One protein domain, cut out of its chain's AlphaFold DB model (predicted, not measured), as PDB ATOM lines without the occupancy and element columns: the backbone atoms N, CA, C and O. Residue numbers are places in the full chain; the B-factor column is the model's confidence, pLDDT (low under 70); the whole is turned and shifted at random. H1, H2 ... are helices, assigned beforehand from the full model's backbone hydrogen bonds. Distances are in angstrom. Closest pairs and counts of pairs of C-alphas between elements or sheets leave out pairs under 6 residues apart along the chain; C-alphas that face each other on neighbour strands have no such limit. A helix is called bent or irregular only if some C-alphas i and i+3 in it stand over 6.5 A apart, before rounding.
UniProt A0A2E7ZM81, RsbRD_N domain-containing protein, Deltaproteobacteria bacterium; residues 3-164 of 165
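This is residues 3 to 164 of the 165 residues of the protein "RsbRD_N domain-containing protein" of Deltaproteobacteria bacterium (UniProt A0A2E7ZM81). One very long helix, H8, makes the length; the shorter helices form a compact cluster beside its first part, mostly crossed, and residues 145 to 164 stick out free as an arm. H3 lies at the cluster's rim. The printed part has 162 residues with eight named helices, H1 to H8, and no named strand: all helix. The whole is loose, radius of gyration of the C-alphas 19.7 A, spanning 80 by 34 by 28 A.

H1, residues 3 to 10, only just touches residues 101 to 105 of H7, residues 94 to 108, with 3 pairs of C-alphas within 8 A; closest are Ile 8 and Val 101, 7.5 A. H2, residues 12 to 26, touches H4, residues 45 to 61, at a steep tilt of 51 degrees, closest C-alphas Lys 20 and Gly 51, 5.9 A. H3, residues 29 to 37, touches no helix. H4 and H5, residues 69 to 81, form a hairpin, closest C-alphas Gly 53 and Gly 72, 4.8 A. H5 touches residues 132 to 141 of H8, residues 116 to 162, closest C-alphas Gly 77 and Phe 137, 4.0 A. H6, residues 87 to 90, is close to H8 but not clearly touching, closest C-alphas Pro 87 and Phe 134, 7.3 A. Every O i to N i+4 pair is within hydrogen-bond range in H1, H3, H4, H5 and H8, and 9 of 11 in H2 and H7; H6 is too short.

H1 begins at C-alpha 3 (86.745, 74.532, 55.289). H4 is 24.3 A long. H7, 22.5 A, is only just irregular: C-alphas 95 and 98 are 6.6 A apart. H8, 68.5 A, ends at C-alpha 162 (79.216, 76.573, -13.621).

The printed part has no cut and no long link. pLDDT is under 70 at residues 38 to 39, 41 to 43, 110 to 112 and 164.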
ATOM      1  N   GLU A   3      85.406  73.976  55.072       93.88
ATOM      2  CA  GLU A   3      86.745  74.532  55.289       93.88
ATOM      3  C   GLU A   3      87.395  75.011  53.996       93.88
ATOM      4  O   GLU A   3      87.974  76.101  53.970       93.88
ATOM      5  N   ILE A   4      87.272  74.235  52.916       95.31
ATOM      6  CA  ILE A   4      87.774  74.618  51.592       95.31
ATOM      7  C   ILE A   4      87.084  75.899  51.118       95.31
ATOM      8  O   ILE A   4      87.759  76.838  50.698       95.31
ATOM      9  N   ARG A   5      85.753  75.990  51.242       96.25
ATOM     10  CA  ARG A   5      85.006  77.199  50.855       96.25
ATOM     11  C   ARG A   5      85.373  78.407  51.702       96.25
ATOM     12  O   ARG A   5      85.477  79.508  51.173       96.25
ATOM     13  N   ALA A   6      85.565  78.232  53.010       95.12
ATOM     14  CA  ALA A   6      86.050  79.309  53.873       95.12
ATOM     15  C   ALA A   6      87.441  79.783  53.425       95.12
ATOM     16  O   ALA A   6      87.637  80.968  53.176       95.12
ATOM     17  N   PHE A   7      88.370  78.853  53.196       95.31
ATOM     18  CA  PHE A   7      89.716  79.182  52.736       95.31
ATOM     19  C   PHE A   7      89.723  79.922  51.392       95.31
ATOM     20  O   PHE A   7      90.441  80.913  51.245       95.31
ATOM     21  N   ILE A   8      88.938  79.450  50.416       96.25
ATOM     22  CA  ILE A   8      88.835  80.081  49.096       96.25
ATOM     23  C   ILE A   8      88.230  81.479  49.214       96.25
ATOM     24  O   ILE A   8      88.726  82.381  48.550       96.25
ATOM     25  N   ARG A   9      87.226  81.690  50.074       96.25
ATOM     26  CA  ARG A   9      86.668  83.027  50.329       96.25
ATOM     27  C   ARG A   9      87.709  83.973  50.924       96.25
ATOM     28  O   ARG A   9      87.903  85.059  50.383       96.25
ATOM     29  N   ASP A  10      88.450  83.529  51.936       95.44
ATOM     30  CA  ASP A  10      89.492  84.333  52.593       95.44
ATOM     31  C   ASP A  10      90.664  84.680  51.656       95.44
ATOM     32  O   ASP A  10      91.355  85.680  51.846       95.44
ATOM     33  N   HIS A  11      90.908  83.853  50.636       95.38
ATOM     34  CA  HIS A  11      92.034  83.992  49.707       95.38
ATOM     35  C   HIS A  11      91.581  84.180  48.254       95.38
ATOM     36  O   HIS A  11      92.341  83.879  47.325       95.38
ATOM     37  N   ARG A  12      90.358  84.683  48.044       96.12
ATOM     38  CA  ARG A  12      89.663  84.678  46.747       96.12
ATOM     39  C   ARG A  12      90.492  85.285  45.625       96.12
ATOM     40  O   ARG A  12      90.671  84.653  44.588       96.12
ATOM     41  N   GLU A  13      91.053  86.470  45.844       96.56
ATOM     42  CA  GLU A  13      91.876  87.162  44.847       96.56
ATOM     43  C   GLU A  13      93.114  86.351  44.454       96.56
ATOM     44  O   GLU A  13      93.448  86.238  43.275       96.56
ATOM     45  N   THR A  14      93.768  85.724  45.435       96.56
ATOM     46  CA  THR A  14      94.952  84.891  45.193       96.56
ATOM     47  C   THR A  14      94.582  83.631  44.416       96.56
ATOM     48  O   THR A  14      95.292  83.268  43.476       96.56
ATOM     49  N   VAL A  15      93.474  82.976  44.775       97.06
ATOM     50  CA  VAL A  15      92.975  81.785  44.073       97.06
ATOM     51  C   VAL A  15      92.614  82.132  42.633       97.06
ATOM     52  O   VAL A  15      93.095  81.469  41.719       97.06
ATOM     53  N   LEU A  16      91.845  83.200  42.410       97.12
ATOM     54  CA  LEU A  16      91.454  83.652  41.073       97.12
ATOM     55  C   LEU A  16      92.668  83.999  40.211       97.12
ATOM     56  O   LEU A  16      92.768  83.541  39.073       97.12
ATOM     57  N   PHE A  17      93.606  84.775  40.754       95.69
ATOM     58  CA  PHE A  17      94.809  85.175  40.033       95.69
ATOM     59  C   PHE A  17      95.660  83.968  39.627       95.69
ATOM     60  O   PHE A  17      96.026  83.835  38.456       95.69
ATOM     61  N   GLN A  18      95.959  83.071  40.572       96.75
ATOM     62  CA  GLN A  18      96.799  81.904  40.302       96.75
ATOM     63  C   GLN A  18      96.089  80.901  39.396       96.75
ATOM     64  O   GLN A  18      96.697  80.419  38.444       96.75
ATOM     65  N   TRP A  19      94.800  80.636  39.620       97.69
ATOM     66  CA  TRP A  19      94.065  79.692  38.787       97.69
ATOM     67  C   TRP A  19      93.929  80.209  37.360       97.69
ATOM     68  O   TRP A  19      94.177  79.457  36.422       97.69
ATOM     69  N   LYS A  20      93.655  81.504  37.166       95.06
ATOM     70  CA  LYS A  20      93.689  82.131  35.840       95.06
ATOM     71  C   LYS A  20      95.059  81.978  35.188       95.06
ATOM     72  O   LYS A  20      95.131  81.588  34.026       95.06
ATOM     73  N   LYS A  21      96.138  82.260  35.922       93.19
ATOM     74  CA  LYS A  21      97.510  82.132  35.415       93.19
ATOM     75  C   LYS A  21      97.828  80.698  34.979       93.19
ATOM     76  O   LYS A  21      98.315  80.515  33.868       93.19
ATOM     77  N   GLU A  22      97.520  79.707  35.811       94.69
ATOM     78  CA  GLU A  22      97.706  78.286  35.486       94.69
ATOM     79  C   GLU A  22      96.784  77.843  34.339       94.69
ATOM     80  O   GLU A  22      97.186  77.057  33.488       94.69
ATOM     81  N   SER A  23      95.577  78.405  34.235       94.19
ATOM     82  CA  SER A  23      94.653  78.104  33.132       94.19
ATOM     83  C   SER A  23      95.183  78.566  31.783       94.19
ATOM     84  O   SER A  23      94.925  77.922  30.772       94.19
ATOM     85  N   MET A  24      95.970  79.644  31.745       92.19
ATOM     86  CA  MET A  24      96.598  80.092  30.504       92.19
ATOM     87  C   MET A  24      97.593  79.068  29.947       92.19
ATOM     88  O   MET A  24      97.861  79.110  28.749       92.19
ATOM     89  N   GLU A  25      98.122  78.147  30.764       91.81
ATOM     90  CA  GLU A  25      99.048  77.089  30.321       91.81
ATOM     91  C   GLU A  25      98.427  76.133  29.297       91.81
ATOM     92  O   GLU A  25      99.167  75.447  28.596       91.81
ATOM     93  N   MET A  26      97.096  76.121  29.151       92.38
ATOM     94  CA  MET A  26      96.446  75.385  28.067       92.38
ATOM     95  C   MET A  26      96.781  75.952  26.683       92.38
ATOM     96  O   MET A  26      96.651  75.237  25.698       92.38
ATOM     97  N   PHE A  27      97.219  77.211  26.582       90.50
ATOM     98  CA  PHE A  27      97.639  77.811  25.319       90.50
ATOM     99  C   PHE A  27      99.144  77.610  25.068       90.50
ATOM    100  O   PHE A  27      99.945  77.695  26.009       90.50
ATOM    101  N   PRO A  28      99.566  77.445  23.798       88.06
ATOM    102  CA  PRO A  28     100.979  77.442  23.427       88.06
ATOM    103  C   PRO A  28     101.717  78.680  23.948       88.06
ATOM    104  O   PRO A  28     101.141  79.763  24.075       88.06
ATOM    105  N   GLU A  29     103.010  78.539  24.236       86.75
ATOM    106  CA  GLU A  29     103.836  79.624  24.780       86.75
ATOM    107  C   GLU A  29     103.825  80.877  23.898       86.75
ATOM    108  O   GLU A  29     103.671  81.985  24.410       86.75
ATOM    109  N   GLN A  30     103.880  80.710  22.572       83.94
ATOM    110  CA  GLN A  30     103.816  81.831  21.634       83.94
ATOM    111  C   GLN A  30     102.512  82.626  21.805       83.94
ATOM    112  O   GLN A  30     102.540  83.851  21.913       83.94
ATOM    113  N   SER A  31     101.376  81.929  21.910       84.44
ATOM    114  CA  SER A  31     100.066  82.544  22.147       84.44
ATOM    115  C   SER A  31     100.014  83.247  23.503       84.44
ATOM    116  O   SER A  31      99.532  84.376  23.590       84.44
ATOM    117  N   ARG A  32     100.565  82.626  24.556       86.12
ATOM    118  CA  ARG A  32     100.642  83.226  25.898       86.12
ATOM    119  C   ARG A  32     101.458  84.515  25.905       86.12
ATOM    120  O   ARG A  32     101.016  85.484  26.515       86.12
ATOM    121  N   ASN A  33     102.597  84.554  25.218       82.19
ATOM    122  CA  ASN A  33     103.449  85.742  25.154       82.19
ATOM    123  C   ASN A  33     102.709  86.917  24.498       82.19
ATOM    124  O   ASN A  33     102.697  88.018  25.043       82.19
ATOM    125  N   VAL A  34     101.988  86.674  23.399       80.12
ATOM    126  CA  VAL A  34     101.155  87.705  22.750       80.12
ATOM    127  C   VAL A  34     100.025  88.181  23.673       80.12
ATOM    128  O   VAL A  34      99.759  89.380  23.764       80.12
ATOM    129  N   MET A  35      99.384  87.256  24.390       81.75
ATOM    130  CA  MET A  35      98.316  87.562  25.345       81.75
ATOM    131  C   MET A  35      98.816  88.289  26.601       81.75
ATOM    132  O   MET A  35      98.025  88.949  27.258       81.75
ATOM    133  N   GLN A  36     100.092  88.190  26.975       73.94
ATOM    134  CA  GLN A  36     100.635  88.906  28.140       73.94
ATOM    135  C   GLN A  36     101.020  90.354  27.821       73.94
ATOM    136  O   GLN A  36     100.981  91.203  28.707       73.94
ATOM    137  N   VAL A  37     101.351  90.651  26.563       71.06
ATOM    138  CA  VAL A  37     101.773  91.994  26.131       71.06
ATOM    139  C   VAL A  37     100.601  92.982  26.077       71.06
ATOM    140  O   VAL A  37     100.788  94.178  26.290       71.06
ATOM    141  N   LYS A  38      99.376  92.510  25.808       64.81
ATOM    142  CA  LYS A  38      98.183  93.360  25.666       64.81
ATOM    143  C   LYS A  38      97.320  93.298  26.930       64.81
ATOM    144  O   LYS A  38      96.734  92.264  27.223       64.81
ATOM    145  N   THR A  39      97.208  94.396  27.674       64.75
ATOM    146  CA  THR A  39      96.432  94.452  28.932       64.75
ATOM    147  C   THR A  39      94.985  94.907  28.752       64.75
ATOM    148  O   THR A  39      94.139  94.590  29.586       64.75
ATOM    149  N   ASP A  40      94.686  95.615  27.662       70.81
ATOM    150  CA  ASP A  40      93.347  96.120  27.361       70.81
ATOM    151  C   ASP A  40      92.370  94.977  26.978       70.81
ATOM    152  O   ASP A  40      92.692  94.183  26.088       70.81
ATOM    153  N   PRO A  41      91.177  94.876  27.603       65.56
ATOM    154  CA  PRO A  41      90.208  93.806  27.341       65.56
ATOM    155  C   PRO A  41      89.685  93.736  25.902       65.56
ATOM    156  O   PRO A  41      89.359  92.641  25.443       65.56
ATOM    157  N   PHE A  42      89.615  94.862  25.181       62.72
ATOM    158  CA  PHE A  42      89.229  94.850  23.765       62.72
ATOM    159  C   PHE A  42      90.342  94.254  22.905       62.72
ATOM    160  O   PHE A  42      90.094  93.459  21.998       62.72
ATOM    161  N   SER A  43      91.581  94.596  23.238       59.94
ATOM    162  CA  SER A  43      92.787  94.125  22.562       59.94
ATOM    163  C   SER A  43      93.180  92.695  22.955       59.94
ATOM    164  O   SER A  43      93.975  92.066  22.251       59.94
ATOM    165  N   ASN A  44      92.644  92.183  24.068       77.56
ATOM    166  CA  ASN A  44      92.960  90.876  24.636       77.56
ATOM    167  C   ASN A  44      91.721  90.164  25.230       77.56
ATOM    168  O   ASN A  44      91.611  89.966  26.448       77.56
ATOM    169  N   PRO A  45      90.771  89.748  24.376       80.50
ATOM    170  CA  PRO A  45      89.483  89.222  24.824       80.50
ATOM    171  C   PRO A  45      89.586  87.848  25.500       80.50
ATOM    172  O   PRO A  45      88.749  87.517  26.339       80.50
ATOM    173  N   ILE A  46      90.608  87.047  25.172       86.88
ATOM    174  CA  ILE A  46      90.730  85.659  25.648       86.88
ATOM    175  C   ILE A  46      91.009  85.600  27.162       86.88
ATOM    176  O   ILE A  46      90.201  85.005  27.879       86.88
ATOM    177  N   PRO A  47      92.066  86.236  27.709       88.62
ATOM    178  CA  PRO A  47      92.329  86.213  29.148       88.62
ATOM    179  C   PRO A  47      91.250  86.927  29.959       88.62
ATOM    180  O   PRO A  47      91.033  86.580  31.122       88.62
ATOM    181  N   HIS A  48      90.583  87.932  29.382       88.94
ATOM    182  CA  HIS A  48      89.461  88.597  30.035       88.94
ATOM    183  C   HIS A  48      88.264  87.644  30.176       88.94
ATOM    184  O   HIS A  48      87.798  87.413  31.292       88.94
ATOM    185  N   ALA A  49      87.822  87.032  29.074       90.56
ATOM    186  CA  ALA A  49      86.704  86.089  29.074       90.56
ATOM    187  C   ALA A  49      86.991  84.848  29.935       90.56
ATOM    188  O   ALA A  49      86.128  84.429  30.707       90.56
ATOM    189  N   LEU A  50      88.212  84.305  29.867       93.31
ATOM    190  CA  LEU A  50      88.639  83.196  30.721       93.31
ATOM    191  C   LEU A  50      88.596  83.584  32.203       93.31
ATOM    192  O   LEU A  50      88.052  82.842  33.014       93.31
ATOM    193  N   GLY A  51      89.119  84.765  32.551       93.62
ATOM    194  CA  GLY A  51      89.069  85.286  33.917       93.62
ATOM    195  C   GLY A  51      87.640  85.397  34.444       93.62
ATOM    196  O   GLY A  51      87.365  84.925  35.540       93.62
ATOM    197  N   LYS A  52      86.713  85.927  33.636       93.62
ATOM    198  CA  LYS A  52      85.295  86.026  34.010       93.62
ATOM    199  C   LYS A  52      84.622  84.670  34.196       93.62
ATOM    200  O   LYS A  52      83.850  84.498  35.133       93.62
ATOM    201  N   GLY A  53      84.934  83.697  33.346       95.38
ATOM    202  CA  GLY A  53      84.446  82.332  33.527       95.38
ATOM    203  C   GLY A  53      84.974  81.681  34.807       95.38
ATOM    204  O   GLY A  53      84.212  81.056  35.538       95.38
ATOM    205  N   ILE A  54      86.259  81.880  35.114       96.50
ATOM    206  CA  ILE A  54      86.883  81.403  36.356       96.50
ATOM    207  C   ILE A  54      86.270  82.086  37.586       96.50
ATOM    208  O   ILE A  54      85.996  81.412  38.574       96.50
ATOM    209  N   GLU A  55      85.990  83.391  37.525       96.50
ATOM    210  CA  GLU A  55      85.270  84.112  38.584       96.50
ATOM    211  C   GLU A  55      83.904  83.479  38.878       96.50
ATOM    212  O   GLU A  55      83.580  83.266  40.044       96.50
ATOM    213  N   MET A  56      83.141  83.116  37.842       97.31
ATOM    214  CA  MET A  56      81.831  82.471  37.999       97.31
ATOM    215  C   MET A  56      81.926  81.030  38.519       97.31
ATOM    216  O   MET A  56      81.066  80.586  39.279       97.31
ATOM    217  N   LEU A  57      82.979  80.299  38.144       97.62
ATOM    218  CA  LEU A  57      83.275  78.973  38.692       97.62
ATOM    219  C   LEU A  57      83.611  79.056  40.185       97.62
ATOM    220  O   LEU A  57      83.067  78.294  40.976       97.62
ATOM    221  N   VAL A  58      84.465  80.001  40.587       97.38
ATOM    222  CA  VAL A  58      84.772  80.224  42.008       97.38
ATOM    223  C   VAL A  58      83.538  80.706  42.769       97.38
ATOM    224  O   VAL A  58      83.333  80.261  43.892       97.38
ATOM    225  N   GLY A  59      82.707  81.564  42.172       97.19
ATOM    226  CA  GLY A  59      81.457  82.008  42.789       97.19
ATOM    227  C   GLY A  59      80.489  80.852  43.047       97.19
ATOM    228  O   GLY A  59      79.958  80.735  44.145       97.19
ATOM    229  N   ASP A  60      80.336  79.933  42.090       97.56
ATOM    230  CA  ASP A  60      79.523  78.722  42.276       97.56
ATOM    231  C   ASP A  60      80.108  77.811  43.364       97.56
ATOM    232  O   ASP A  60      79.388  77.373  44.261       97.56
ATOM    233  N   LEU A  61      81.428  77.598  43.350       97.12
ATOM    234  CA  LEU A  61      82.125  76.847  44.395       97.12
ATOM    235  C   LEU A  61      81.978  77.492  45.777       97.12
ATOM    236  O   LEU A  61      82.059  76.795  46.781       97.12
ATOM    237  N   CYS A  62      81.771  78.804  45.868       96.62
ATOM    238  CA  CYS A  62      81.571  79.511  47.133       96.62
ATOM    239  C   CYS A  62      80.096  79.704  47.508       96.62
ATOM    240  O   CYS A  62      79.856  80.246  48.583       96.62
ATOM    241  N   GLU A  63      79.149  79.218  46.690       95.19
ATOM    242  CA  GLU A  63      77.702  79.438  46.878       95.19
ATOM    243  C   GLU A  63      77.309  80.930  46.888       95.19
ATOM    244  O   GLU A  63      76.441  81.357  47.642       95.19
ATOM    245  N   ASP A  64      77.941  81.739  46.035       94.62
ATOM    246  CA  ASP A  64      77.597  83.157  45.888       94.62
ATOM    247  C   ASP A  64      76.179  83.322  45.293       94.62
ATOM    248  O   ASP A  64      75.907  82.850  44.187       94.62
ATOM    249  N   GLU A  65      75.290  84.043  45.988       87.50
ATOM    250  CA  GLU A  65      73.864  84.181  45.624       87.50
ATOM    251  C   GLU A  65      73.629  84.824  44.245       87.50
ATOM    252  O   GLU A  65      72.748  84.406  43.497       87.50
ATOM    253  N   GLU A  66      74.432  85.824  43.875       88.50
ATOM    254  CA  GLU A  66      74.295  86.556  42.605       88.50
ATOM    255  C   GLU A  66      75.020  85.876  41.426       88.50
ATOM    256  O   GLU A  66      75.098  86.422  40.318       88.50
ATOM    257  N   ASN A  67      75.591  84.685  41.633       92.50
ATOM    258  CA  ASN A  67      76.414  84.034  40.624       92.50
ATOM    259  C   ASN A  67      75.585  83.388  39.505       92.50
ATOM    260  O   ASN A  67      74.750  82.516  39.731       92.50
ATOM    261  N   ASN A  68      75.895  83.739  38.253       93.38
ATOM    262  CA  ASN A  68      75.276  83.132  37.076       93.38
ATOM    263  C   ASN A  68      76.235  82.147  36.398       93.38
ATOM    264  O   ASN A  68      76.856  82.459  35.374       93.38
ATOM    265  N   LEU A  69      76.352  80.948  36.978       94.25
ATOM    266  CA  LEU A  69      77.237  79.908  36.459       94.25
ATOM    267  C   LEU A  69      76.888  79.513  35.017       94.25
ATOM    268  O   LEU A  69      77.798  79.355  34.208       94.25
ATOM    269  N   GLU A  70      75.605  79.385  34.669       93.88
ATOM    270  CA  GLU A  70      75.185  78.966  33.320       93.88
ATOM    271  C   GLU A  70      75.713  79.906  32.241       93.88
ATOM    272  O   GLU A  70      76.286  79.474  31.238       93.88
ATOM    273  N   LYS A  71      75.596  81.216  32.478       92.94
ATOM    274  CA  LYS A  71      76.160  82.233  31.590       92.94
ATOM    275  C   LYS A  71      77.684  82.126  31.522       92.94
ATOM    276  O   LYS A  71      78.261  82.336  30.453       92.94
ATOM    277  N   GLY A  72      78.341  81.806  32.634       93.75
ATOM    278  CA  GLY A  72      79.784  81.567  32.690       93.75
ATOM    279  C   GLY A  72      80.216  80.379  31.839       93.75
ATOM    280  O   GLY A  72      81.099  80.523  30.993       93.75
ATOM    281  N   LEU A  73      79.552  79.236  32.007       95.50
ATOM    282  CA  LEU A  73      79.821  78.010  31.256       95.50
ATOM    283  C   LEU A  73      79.548  78.187  29.763       95.50
ATOM    284  O   LEU A  73      80.385  77.796  28.956       95.50
ATOM    285  N   ALA A  74      78.444  78.833  29.382       94.19
ATOM    286  CA  ALA A  74      78.147  79.121  27.979       94.19
ATOM    287  C   ALA A  74      79.224  80.016  27.341       94.19
ATOM    288  O   ALA A  74      79.703  79.757  26.236       94.19
ATOM    289  N   ASN A  75      79.672  81.057  28.052       93.31
ATOM    290  CA  ASN A  75      80.726  81.941  27.554       93.31
ATOM    291  C   ASN A  75      82.086  81.245  27.449       93.31
ATOM    292  O   ASN A  75      82.784  81.444  26.454       93.31
ATOM    293  N   LEU A  76      82.457  80.429  28.440       95.00
ATOM    294  CA  LEU A  76      83.671  79.612  28.388       95.00
ATOM    295  C   LEU A  76      83.596  78.583  27.259       95.00
ATOM    296  O   LEU A  76      84.548  78.453  26.496       95.00
ATOM    297  N   GLY A  77      82.463  77.899  27.103       94.88
ATOM    298  CA  GLY A  77      82.244  76.924  26.037       94.88
ATOM    299  C   GLY A  77      82.383  77.570  24.665       94.88
ATOM    300  O   GLY A  77      83.074  77.035  23.803       94.88
ATOM    301  N   ARG A  78      81.827  78.774  24.483       93.50
ATOM    302  CA  ARG A  78      82.003  79.569  23.260       93.50
ATOM    303  C   ARG A  78      83.457  79.952  23.029       93.50
ATOM    304  O   ARG A  78      83.949  79.799  21.915       93.50
ATOM    305  N   LEU A  79      84.128  80.459  24.063       93.19
ATOM    306  CA  LEU A  79      85.528  80.876  24.003       93.19
ATOM    307  C   LEU A  79      86.436  79.720  23.586       93.19
ATOM    308  O   LEU A  79      87.271  79.910  22.709       93.19
ATOM    309  N   LEU A  80      86.276  78.558  24.224       92.94
ATOM    310  CA  LEU A  80      87.114  77.377  24.030       92.94
ATOM    311  C   LEU A  80      86.735  76.606  22.760       92.94
ATOM    312  O   LEU A  80      87.617  76.135  22.049       92.94
ATOM    313  N   GLY A  81      85.443  76.517  22.438       91.69
ATOM    314  CA  GLY A  81      84.930  75.768  21.289       91.69
ATOM    315  C   GLY A  81      85.376  76.326  19.937       91.69
ATOM    316  O   GLY A  81      85.502  75.561  18.982       91.69
ATOM    317  N   VAL A  82      85.668  77.631  19.859       89.75
ATOM    318  CA  VAL A  82      86.232  78.266  18.652       89.75
ATOM    319  C   VAL A  82      87.754  78.130  18.543       89.75
ATOM    320  O   VAL A  82      88.300  78.422  17.481       89.75
ATOM    321  N   GLN A  83      88.451  77.720  19.610       88.19
ATOM    322  CA  GLN A  83      89.904  77.534  19.564       88.19
ATOM    323  C   GLN A  83      90.253  76.205  18.901       88.19
ATOM    324  O   GLN A  83      89.586  75.190  19.116       88.19
ATOM    325  N   ASP A  84      91.363  76.182  18.167       88.19
ATOM    326  CA  ASP A  84      91.888  74.961  17.559       88.19
ATOM    327  C   ASP A  84      92.698  74.129  18.566       88.19
ATOM    328  O   ASP A  84      93.908  73.951  18.457       88.19
ATOM    329  N   MET A  85      92.022  73.676  19.623       90.75
ATOM    330  CA  MET A  85      92.587  72.815  20.663       90.75
ATOM    331  C   MET A  85      91.638  71.648  20.949       90.75
ATOM    332  O   MET A  85      90.418  71.830  20.882       90.75
ATOM    333  N   PRO A  86      92.146  70.448  21.275       92.69
ATOM    334  CA  PRO A  86      91.299  69.344  21.699       92.69
ATOM    335  C   PRO A  86      90.631  69.637  23.059       92.69
ATOM    336  O   PRO A  86      91.140  70.449  23.846       92.69
ATOM    337  N   PRO A  87      89.516  68.954  23.385       92.62
ATOM    338  CA  PRO A  87      88.849  69.105  24.679       92.62
ATOM    339  C   PRO A  87      89.767  68.792  25.863       92.62
ATOM    340  O   PRO A  87      89.770  69.524  26.848       92.62
ATOM    341  N   SER A  88      90.601  67.753  25.743       94.56
ATOM    342  CA  SER A  88      91.559  67.348  26.780       94.56
ATOM    343  C   SER A  88      92.525  68.470  27.166       94.56
ATOM    344  O   SER A  88      92.869  68.607  28.336       94.56
ATOM    345  N   GLN A  89      92.920  69.309  26.204       94.75
ATOM    346  CA  GLN A  89      93.747  70.488  26.444       94.75
ATOM    347  C   GLN A  89      92.915  71.647  27.001       94.75
ATOM    348  O   GLN A  89      93.266  72.207  28.039       94.75
ATOM    349  N   SER A  90      91.782  71.966  26.365       93.50
ATOM    350  CA  SER A  90      90.924  73.111  26.725       93.50
ATOM    351  C   SER A  90      90.307  73.007  28.123       93.50
ATOM    352  O   SER A  90      90.023  74.023  28.749       93.50
ATOM    353  N   LEU A  91      90.096  71.787  28.620       95.06
ATOM    354  CA  LEU A  91      89.505  71.520  29.934       95.06
ATOM    355  C   LEU A  91      90.550  71.185  31.006       95.06
ATOM    356  O   LEU A  91      90.209  71.066  32.181       95.06
ATOM    357  N   SER A  92      91.829  71.076  30.634       94.81
ATOM    358  CA  SER A  92      92.899  70.651  31.547       94.81
ATOM    359  C   SER A  92      93.072  71.562  32.769       94.81
ATOM    360  O   SER A  92      93.523  71.111  33.825       94.81
ATOM    361  N   PHE A  93      92.681  72.834  32.662       95.75
ATOM    362  CA  PHE A  93      92.815  73.810  33.742       95.75
ATOM    363  C   PHE A  93      91.954  73.496  34.974       95.75
ATOM    364  O   PHE A  93      92.288  73.923  36.081       95.75
ATOM    365  N   PHE A  94      90.880  72.720  34.825       97.19
ATOM    366  CA  PHE A  94      90.064  72.267  35.953       97.19
ATOM    367  C   PHE A  94      90.872  71.416  36.938       97.19
ATOM    368  O   PHE A  94      90.759  71.593  38.151       97.19
ATOM    369  N   PHE A  95      91.766  70.563  36.429       95.62
ATOM    370  CA  PHE A  95      92.617  69.702  37.257       95.62
ATOM    371  C   PHE A  95      93.637  70.483  38.095       95.62
ATOM    372  O   PHE A  95      94.236  69.927  39.014       95.62
ATOM    373  N   LYS A  96      93.844  71.770  37.799       96.12
ATOM    374  CA  LYS A  96      94.775  72.642  38.524       96.12
ATOM    375  C   LYS A  96      94.188  73.191  39.823       96.12
ATOM    376  O   LYS A  96      94.945  73.488  40.745       96.12
ATOM    377  N   LEU A  97      92.860  73.267  39.941       97.31
ATOM    378  CA  LEU A  97      92.201  73.901  41.086       97.31
ATOM    379  C   LEU A  97      92.521  73.205  42.415       97.31
ATOM    380  O   LEU A  97      92.965  73.854  43.360       97.31
ATOM    381  N   ARG A  98      92.321  71.884  42.497       95.88
ATOM    382  CA  ARG A  98      92.556  71.127  43.737       95.88
ATOM    383  C   ARG A  98      94.024  71.212  44.197       95.88
ATOM    384  O   ARG A  98      94.244  71.605  45.345       95.88
ATOM    385  N   PRO A  99      95.037  70.932  43.348       95.44
ATOM    386  CA  PRO A  99      96.442  71.129  43.712       95.44
ATOM    387  C   PRO A  99      96.764  72.560  44.151       95.44
ATOM    388  O   PRO A  99      97.488  72.749  45.131       95.44
ATOM    389  N   LEU A 100      96.213  73.565  43.460       95.81
ATOM    390  CA  LEU A 100      96.404  74.975  43.795       95.81
ATOM    391  C   LEU A 100      95.882  75.292  45.202       95.81
ATOM    392  O   LEU A 100      96.613  75.871  46.006       95.81
ATOM    393  N   VAL A 101      94.652  74.886  45.516       94.69
ATOM    394  CA  VAL A 101      94.026  75.121  46.827       94.69
ATOM    395  C   VAL A 101      94.833  74.454  47.943       94.69
ATOM    396  O   VAL A 101      95.175  75.117  48.924       94.69
ATOM    397  N   CYS A 102      95.251  73.195  47.766       93.56
ATOM    398  CA  CYS A 102      96.106  72.497  48.732       93.56
ATOM    399  C   CYS A 102      97.459  73.198  48.937       93.56
ATOM    400  O   CYS A 102      97.916  73.363  50.069       93.56
ATOM    401  N   LYS A 103      98.100  73.645  47.850       93.12
ATOM    402  CA  LYS A 103      99.389  74.352  47.885       93.12
ATOM    403  C   LYS A 103      99.290  75.713  48.573       93.12
ATOM    404  O   LYS A 103     100.224  76.126  49.259       93.12
ATOM    405  N   LEU A 104      98.197  76.444  48.362       93.00
ATOM    406  CA  LEU A 104      97.975  77.726  49.028       93.00
ATOM    407  C   LEU A 104      97.708  77.525  50.523       93.00
ATOM    408  O   LEU A 104      98.277  78.254  51.337       93.00
ATOM    409  N   ALA A 105      96.916  76.516  50.890       91.69
ATOM    410  CA  ALA A 105      96.625  76.201  52.285       91.69
ATOM    411  C   ALA A 105      97.881  75.768  53.057       91.69
ATOM    412  O   ALA A 105      98.133  76.290  54.143       91.69
ATOM    413  N   SER A 106      98.723  74.907  52.474       89.81
ATOM    414  CA  SER A 106      99.953  74.423  53.123       89.81
ATOM    415  C   SER A 106     100.995  75.518  53.369       89.81
ATOM    416  O   SER A 106     101.752  75.447  54.330       89.81
ATOM    417  N   ARG A 107     101.024  76.568  52.539       86.69
ATOM    418  CA  ARG A 107     101.897  77.738  52.746       86.69
ATOM    419  C   ARG A 107     101.411  78.668  53.855       86.69
ATOM    420  O   ARG A 107     102.205  79.431  54.393       86.69
ATOM    421  N   LYS A 108     100.107  78.667  54.132       81.19
ATOM    422  CA  LYS A 108      99.452  79.607  55.053       81.19
ATOM    423  C   LYS A 108      99.171  78.996  56.425       81.19
ATOM    424  O   LYS A 108      99.080  79.735  57.398       81.19
ATOM    425  N   ARG A 109      99.037  77.669  56.518       77.19
ATOM    426  CA  ARG A 109      98.731  76.941  57.755       77.19
ATOM    427  C   ARG A 109      99.927  76.084  58.184       77.19
ATOM    428  O   ARG A 109     100.451  75.315  57.391       77.19
ATOM    429  N   SER A 110     100.319  76.167  59.461       57.38
ATOM    430  CA  SER A 110     101.410  75.353  60.044       57.38
ATOM    431  C   SER A 110     101.063  73.860  60.168       57.38
ATOM    432  O   SER A 110     101.960  73.026  60.256       57.38
ATOM    433  N   LYS A 111      99.770  73.527  60.205       65.38
ATOM    434  CA  LYS A 111      99.197  72.176  60.210       65.38
ATOM    435  C   LYS A 111      97.811  72.279  59.580       65.38
ATOM    436  O   LYS A 111      96.953  72.917  60.174       65.38
ATOM    437  N   SER A 112      97.606  71.707  58.396       59.09
ATOM    438  CA  SER A 112      96.350  71.050  57.987       59.09
ATOM    439  C   SER A 112      96.323  70.869  56.472       59.09
ATOM    440  O   SER A 112      96.331  71.823  55.693       59.09
ATOM    441  N   ILE A 113      96.284  69.595  56.104       74.94
ATOM    442  CA  ILE A 113      95.660  69.089  54.889       74.94
ATOM    443  C   ILE A 113      94.150  69.211  55.153       74.94
ATOM    444  O   ILE A 113      93.715  68.903  56.266       74.94
ATOM    445  N   PHE A 114      93.378  69.738  54.199       90.50
ATOM    446  CA  PHE A 114      91.914  69.744  54.307       90.50
ATOM    447  C   PHE A 114      91.399  68.322  54.581       90.50
ATOM    448  O   PHE A 114      92.059  67.373  54.153       90.50
ATOM    449  N   PRO A 115      90.246  68.155  55.245       92.38
ATOM    450  CA  PRO A 115      89.646  66.836  55.418       92.38
ATOM    451  C   PRO A 115      89.507  66.090  54.077       92.38
ATOM    452  O   PRO A 115      89.196  66.703  53.049       92.38
ATOM    453  N   ASP A 116      89.778  64.781  54.063       92.88
ATOM    454  CA  ASP A 116      89.794  63.979  52.828       92.88
ATOM    455  C   ASP A 116      88.425  63.946  52.132       92.88
ATOM    456  O   ASP A 116      88.353  63.961  50.902       92.88
ATOM    457  N   ASP A 117      87.341  63.967  52.908       95.62
ATOM    458  CA  ASP A 117      85.964  64.105  52.431       95.62
ATOM    459  C   ASP A 117      85.748  65.444  51.717       95.62
ATOM    460  O   ASP A 117      85.212  65.468  50.610       95.62
ATOM    461  N   GLU A 118      86.253  66.558  52.256       96.06
ATOM    462  CA  GLU A 118      86.167  67.852  51.568       96.06
ATOM    463  C   GLU A 118      86.997  67.889  50.278       96.06
ATOM    464  O   GLU A 118      86.566  68.468  49.277       96.06
ATOM    465  N   LEU A 119      88.180  67.268  50.277       95.31
ATOM    466  CA  LEU A 119      89.006  67.141  49.073       95.31
ATOM    467  C   LEU A 119      88.322  66.287  48.003       95.31
ATOM    468  O   LEU A 119      88.456  66.586  46.811       95.31
ATOM    469  N   HIS A 120      87.609  65.241  48.417       96.12
ATOM    470  CA  HIS A 120      86.811  64.408  47.531       96.12
ATOM    471  C   HIS A 120      85.608  65.177  46.972       96.12
ATOM    472  O   HIS A 120      85.400  65.177  45.760       96.12
ATOM    473  N   GLU A 121      84.876  65.916  47.805       97.44
ATOM    474  CA  GLU A 121      83.778  66.772  47.343       97.44
ATOM    475  C   GLU A 121      84.262  67.842  46.351       97.44
ATOM    476  O   GLU A 121      83.585  68.109  45.357       97.44
ATOM    477  N   LEU A 122      85.439  68.446  46.573       97.50
ATOM    478  CA  LEU A 122      86.022  69.410  45.631       97.50
ATOM    479  C   LEU A 122      86.322  68.744  44.285       97.50
ATOM    480  O   LEU A 122      86.089  69.336  43.233       97.50
ATOM    481  N   GLN A 123      86.832  67.513  44.315       97.19
ATOM    482  CA  GLN A 123      87.101  66.738  43.109       97.19
ATOM    483  C   GLN A 123      85.805  66.428  42.342       97.19
ATOM    484  O   GLN A 123      85.752  66.666  41.136       97.19
ATOM    485  N   LEU A 124      84.747  65.993  43.034       98.06
ATOM    486  CA  LEU A 124      83.431  65.764  42.426       98.06
ATOM    487  C   LEU A 124      82.855  67.046  41.821       98.06
ATOM    488  O   LEU A 124      82.332  67.027  40.706       98.06
ATOM    489  N   TRP A 125      82.985  68.177  42.520       98.06
ATOM    490  CA  TRP A 125      82.569  69.473  41.993       98.06
ATOM    491  C   TRP A 125      83.322  69.806  40.696       98.06
ATOM    492  O   TRP A 125      82.696  70.157  39.695       98.06
ATOM    493  N   VAL A 126      84.649  69.627  40.673       97.94
ATOM    494  CA  VAL A 126      85.481  69.855  39.481       97.94
ATOM    495  C   VAL A 126      85.006  69.002  38.302       97.94
ATOM    496  O   VAL A 126      84.807  69.533  37.208       97.94
ATOM    497  N   GLU A 127      84.798  67.705  38.519       97.94
ATOM    498  CA  GLU A 127      84.360  66.758  37.486       97.94
ATOM    499  C   GLU A 127      82.986  67.130  36.923       97.94
ATOM    500  O   GLU A 127      82.811  67.212  35.705       97.94
ATOM    501  N   GLN A 128      82.031  67.459  37.795       97.81
ATOM    502  CA  GLN A 128      80.698  67.893  37.382       97.81
ATOM    503  C   GLN A 128      80.753  69.166  36.534       97.81
ATOM    504  O   GLN A 128      80.135  69.227  35.471       97.81
ATOM    505  N   LYS A 129      81.494  70.197  36.962       97.69
ATOM    506  CA  LYS A 129      81.578  71.452  36.195       97.69
ATOM    507  C   LYS A 129      82.335  71.281  34.882       97.69
ATOM    508  O   LYS A 129      81.964  71.909  33.892       97.69
ATOM    509  N   MET A 130      83.341  70.413  34.854       97.31
ATOM    510  CA  MET A 130      84.070  70.075  33.636       97.31
ATOM    511  C   MET A 130      83.161  69.421  32.595       97.31
ATOM    512  O   MET A 130      83.180  69.845  31.442       97.31
ATOM    513  N   LEU A 131      82.340  68.443  32.992       97.81
ATOM    514  CA  LEU A 131      81.388  67.787  32.086       97.81
ATOM    515  C   LEU A 131      80.369  68.784  31.525       97.81
ATOM    516  O   LEU A 131      80.147  68.840  30.320       97.81
ATOM    517  N   ARG A 132      79.831  69.663  32.372       97.44
ATOM    518  CA  ARG A 132      78.898  70.707  31.922       97.44
ATOM    519  C   ARG A 132      79.550  71.711  30.972       97.44
ATOM    520  O   ARG A 132      78.913  72.174  30.027       97.44
ATOM    521  N   LEU A 133      80.818  72.062  31.200       96.94
ATOM    522  CA  LEU A 133      81.558  72.897  30.256       96.94
ATOM    523  C   LEU A 133      81.833  72.157  28.943       96.94
ATOM    524  O   LEU A 133      81.806  72.783  27.883       96.94
ATOM    525  N   PHE A 134      82.092  70.852  29.001       97.06
ATOM    526  CA  PHE A 134      82.279  70.024  27.816       97.06
ATOM    527  C   PHE A 134      81.030  70.030  26.926       97.06
ATOM    528  O   PHE A 134      81.167  70.226  25.721       97.06
ATOM    529  N   ASP A 135      79.828  69.945  27.500       97.12
ATOM    530  CA  ASP A 135      78.580  70.070  26.732       97.12
ATOM    531  C   ASP A 135      78.511  71.411  25.983       97.12
ATOM    532  O   ASP A 135      78.263  71.456  24.776       97.12
ATOM    533  N   GLN A 136      78.815  72.520  26.669       96.06
ATOM    534  CA  GLN A 136      78.842  73.853  26.053       96.06
ATOM    535  C   GLN A 136      79.915  73.962  24.962       96.06
ATOM    536  O   GLN A 136      79.666  74.504  23.885       96.06
ATOM    537  N   PHE A 137      81.107  73.424  25.213       95.25
ATOM    538  CA  PHE A 137      82.178  73.342  24.224       95.25
ATOM    539  C   PHE A 137      81.709  72.598  22.965       95.25
ATOM    540  O   PHE A 137      81.923  73.085  21.851       95.25
ATOM    541  N   MET A 138      81.039  71.455  23.134       96.12
ATOM    542  CA  MET A 138      80.579  70.617  22.029       96.12
ATOM    543  C   MET A 138      79.496  71.300  21.195       96.12
ATOM    544  O   MET A 138      79.607  71.275  19.970       96.12
ATOM    545  N   ILE A 139      78.541  72.002  21.816       95.38
ATOM    546  CA  ILE A 139      77.522  72.794  21.100       95.38
ATOM    547  C   ILE A 139      78.180  73.775  20.116       95.38
ATOM    548  O   ILE A 139      77.776  73.895  18.956       95.38
ATOM    549  N   HIS A 140      79.226  74.479  20.555       93.38
ATOM    550  CA  HIS A 140      79.925  75.436  19.701       93.38
ATOM    551  C   HIS A 140      80.793  74.758  18.639       93.38
ATOM    552  O   HIS A 140      80.797  75.198  17.485       93.38
ATOM    553  N   ARG A 141      81.496  73.680  19.000       92.69
ATOM    554  CA  ARG A 141      82.345  72.914  18.081       92.69
ATOM    555  C   ARG A 141      81.524  72.304  16.943       92.69
ATOM    556  O   ARG A 141      81.903  72.423  15.779       92.69
ATOM    557  N   GLU A 142      80.383  71.705  17.272       95.06
ATOM    558  CA  GLU A 142      79.468  71.109  16.304       95.06
ATOM    559  C   GLU A 142      78.941  72.164  15.334       95.06
ATOM    560  O   GLU A 142      79.044  71.987  14.120       95.06
ATOM    561  N   LYS A 143      78.490  73.314  15.849       94.19
ATOM    562  CA  LYS A 143      78.025  74.425  15.013       94.19
ATOM    563  C   LYS A 143      79.093  74.892  14.019       94.19
ATOM    564  O   LYS A 143      78.780  75.153  12.861       94.19
ATOM    565  N   ILE A 144      80.358  74.983  14.437       91.75
ATOM    566  CA  ILE A 144      81.474  75.348  13.544       91.75
ATOM    567  C   ILE A 144      81.654  74.308  12.440       91.75
ATOM    568  O   ILE A 144      81.831  74.674  11.277       91.75
ATOM    569  N   TYR A 145      81.608  73.019  12.777       91.81
ATOM    570  CA  TYR A 145      81.754  71.960  11.783       91.81
ATOM    571  C   TYR A 145      80.562  71.876  10.826       91.81
ATOM    572  O   TYR A 145      80.778  71.679   9.631       91.81
ATOM    573  N   GLN A 146      79.338  72.106  11.307       96.00
ATOM    574  CA  GLN A 146      78.150  72.232  10.458       96.00
ATOM    575  C   GLN A 146      78.322  73.377   9.450       96.00
ATOM    576  O   GLN A 146      78.204  73.149   8.249       96.00
ATOM    577  N   MET A 147      78.724  74.570   9.913       94.06
ATOM    578  CA  MET A 147      78.975  75.724   9.034       94.06
ATOM    579  C   MET A 147      80.041  75.426   7.968       94.06
ATOM    580  O   MET A 147      79.826  75.715   6.793       94.06
ATOM    581  N   LYS A 148      81.157  74.787   8.346       91.75
ATOM    582  CA  LYS A 148      82.201  74.365   7.392       91.75
ATOM    583  C   LYS A 148      81.668  73.366   6.360       91.75
ATOM    584  O   LYS A 148      81.988  73.467   5.178       91.75
ATOM    585  N   GLY A 149      80.868  72.394   6.796       94.88
ATOM    586  CA  GLY A 149      80.268  71.398   5.909       94.88
ATOM    587  C   GLY A 149      79.304  72.022   4.900       94.88
ATOM    588  O   GLY A 149      79.345  71.685   3.716       94.88
ATOM    589  N   ASP A 150      78.469  72.954   5.347       95.56
ATOM    590  CA  ASP A 150      77.499  73.627   4.484       95.56
ATOM    591  C   ASP A 150      78.170  74.581   3.490       95.56
ATOM    592  O   ASP A 150      77.780  74.608   2.321       95.56
ATOM    593  N   GLU A 151      79.240  75.271   3.891       94.69
ATOM    594  CA  GLU A 151      80.060  76.084   2.986       94.69
ATOM    595  C   GLU A 151      80.669  75.237   1.854       94.69
ATOM    596  O   GLU A 151      80.605  75.612   0.680       94.69
ATOM    597  N   ILE A 152      81.197  74.049   2.176       94.31
ATOM    598  CA  ILE A 152      81.748  73.119   1.178       94.31
ATOM    599  C   ILE A 152      80.660  72.657   0.200       94.31
ATOM    600  O   ILE A 152      80.878  72.677  -1.015       94.31
ATOM    601  N   LYS A 153      79.474  72.281   0.698       92.94
ATOM    602  CA  LYS A 153      78.340  71.877  -0.154       92.94
ATOM    603  C   LYS A 153      77.921  73.007  -1.094       92.94
ATOM    604  O   LYS A 153      77.757  72.769  -2.290       92.94
ATOM    605  N   GLN A 154      77.787  74.228  -0.576       92.44
ATOM    606  CA  GLN A 154      77.424  75.402  -1.373       92.44
ATOM    607  C   GLN A 154      78.471  75.698  -2.450       92.44
ATOM    608  O   GLN A 154      78.117  75.926  -3.609       92.44
ATOM    609  N   ARG A 155      79.763  75.634  -2.108       91.06
ATOM    610  CA  ARG A 155      80.852  75.828  -3.073       91.06
ATOM    611  C   ARG A 155      80.824  74.773  -4.179       91.06
ATOM    612  O   ARG A 155      80.947  75.132  -5.348       91.06
ATOM    613  N   ASN A 156      80.618  73.503  -3.835       91.31
ATOM    614  CA  ASN A 156      80.532  72.413  -4.810       91.31
ATOM    615  C   ASN A 156      79.315  72.561  -5.728       91.31
ATOM    616  O   ASN A 156      79.454  72.436  -6.942       91.31
ATOM    617  N   TYR A 157      78.151  72.907  -5.175       91.44
ATOM    618  CA  TYR A 157      76.950  73.197  -5.960       91.44
ATOM    619  C   TYR A 157      77.190  74.327  -6.975       91.44
ATOM    620  O   TYR A 157      76.846  74.205  -8.151       91.44
ATOM    621  N   MET A 158      77.846  75.410  -6.547       90.50
ATOM    622  CA  MET A 158      78.187  76.530  -7.428       90.50
ATOM    623  C   MET A 158      79.202  76.153  -8.515       90.50
ATOM    624  O   MET A 158      79.149  76.722  -9.606       90.50
ATOM    625  N   LEU A 159      80.120  75.222  -8.242       90.44
ATOM    626  CA  LEU A 159      81.059  74.704  -9.240       90.44
ATOM    627  C   LEU A 159      80.347  73.832 -10.281       90.44
ATOM    628  O   LEU A 159      80.514  74.093 -11.470       90.44
ATOM    629  N   LEU A 160      79.506  72.884  -9.850       90.12
ATOM    630  CA  LEU A 160      78.732  72.006 -10.741       90.12
ATOM    631  C   LEU A 160      77.844  72.811 -11.697       90.12
ATOM    632  O   LEU A 160      77.926  72.662 -12.918       90.12
ATOM    633  N   ARG A 161      77.123  73.792 -11.142       87.19
ATOM    634  CA  ARG A 161      76.282  74.713 -11.910       87.19
ATOM    635  C   ARG A 161      77.074  75.524 -12.944       87.19
ATOM    636  O   ARG A 161      76.539  75.839 -14.003       87.19
ATOM    637  N   LYS A 162      78.334  75.881 -12.660       82.62
ATOM    638  CA  LYS A 162      79.216  76.573 -13.621       82.62
ATOM    639  C   LYS A 162      79.765  75.640 -14.702       82.62
ATOM    640  O   LYS A 162      80.012  76.110 -15.806       82.62
ATOM    641  N   SER A 163      79.948  74.354 -14.405       83.56
ATOM    642  CA  SER A 163      80.383  73.342 -15.378       83.56
ATOM    643  C   SER A 163      79.255  72.785 -16.257       83.56
ATOM    644  O   SER A 163      79.527  71.941 -17.104       83.56
ATOM    645  N   GLY A 164      78.012  73.253 -16.091       69.19
ATOM    646  CA  GLY A 164      76.869  72.804 -16.893       69.19
ATOM    647  C   GLY A 164      76.417  71.367 -16.598       69.19
ATOM    648  O   GLY A 164      75.790  70.757 -17.460       69.19
TER     649      GLY A 164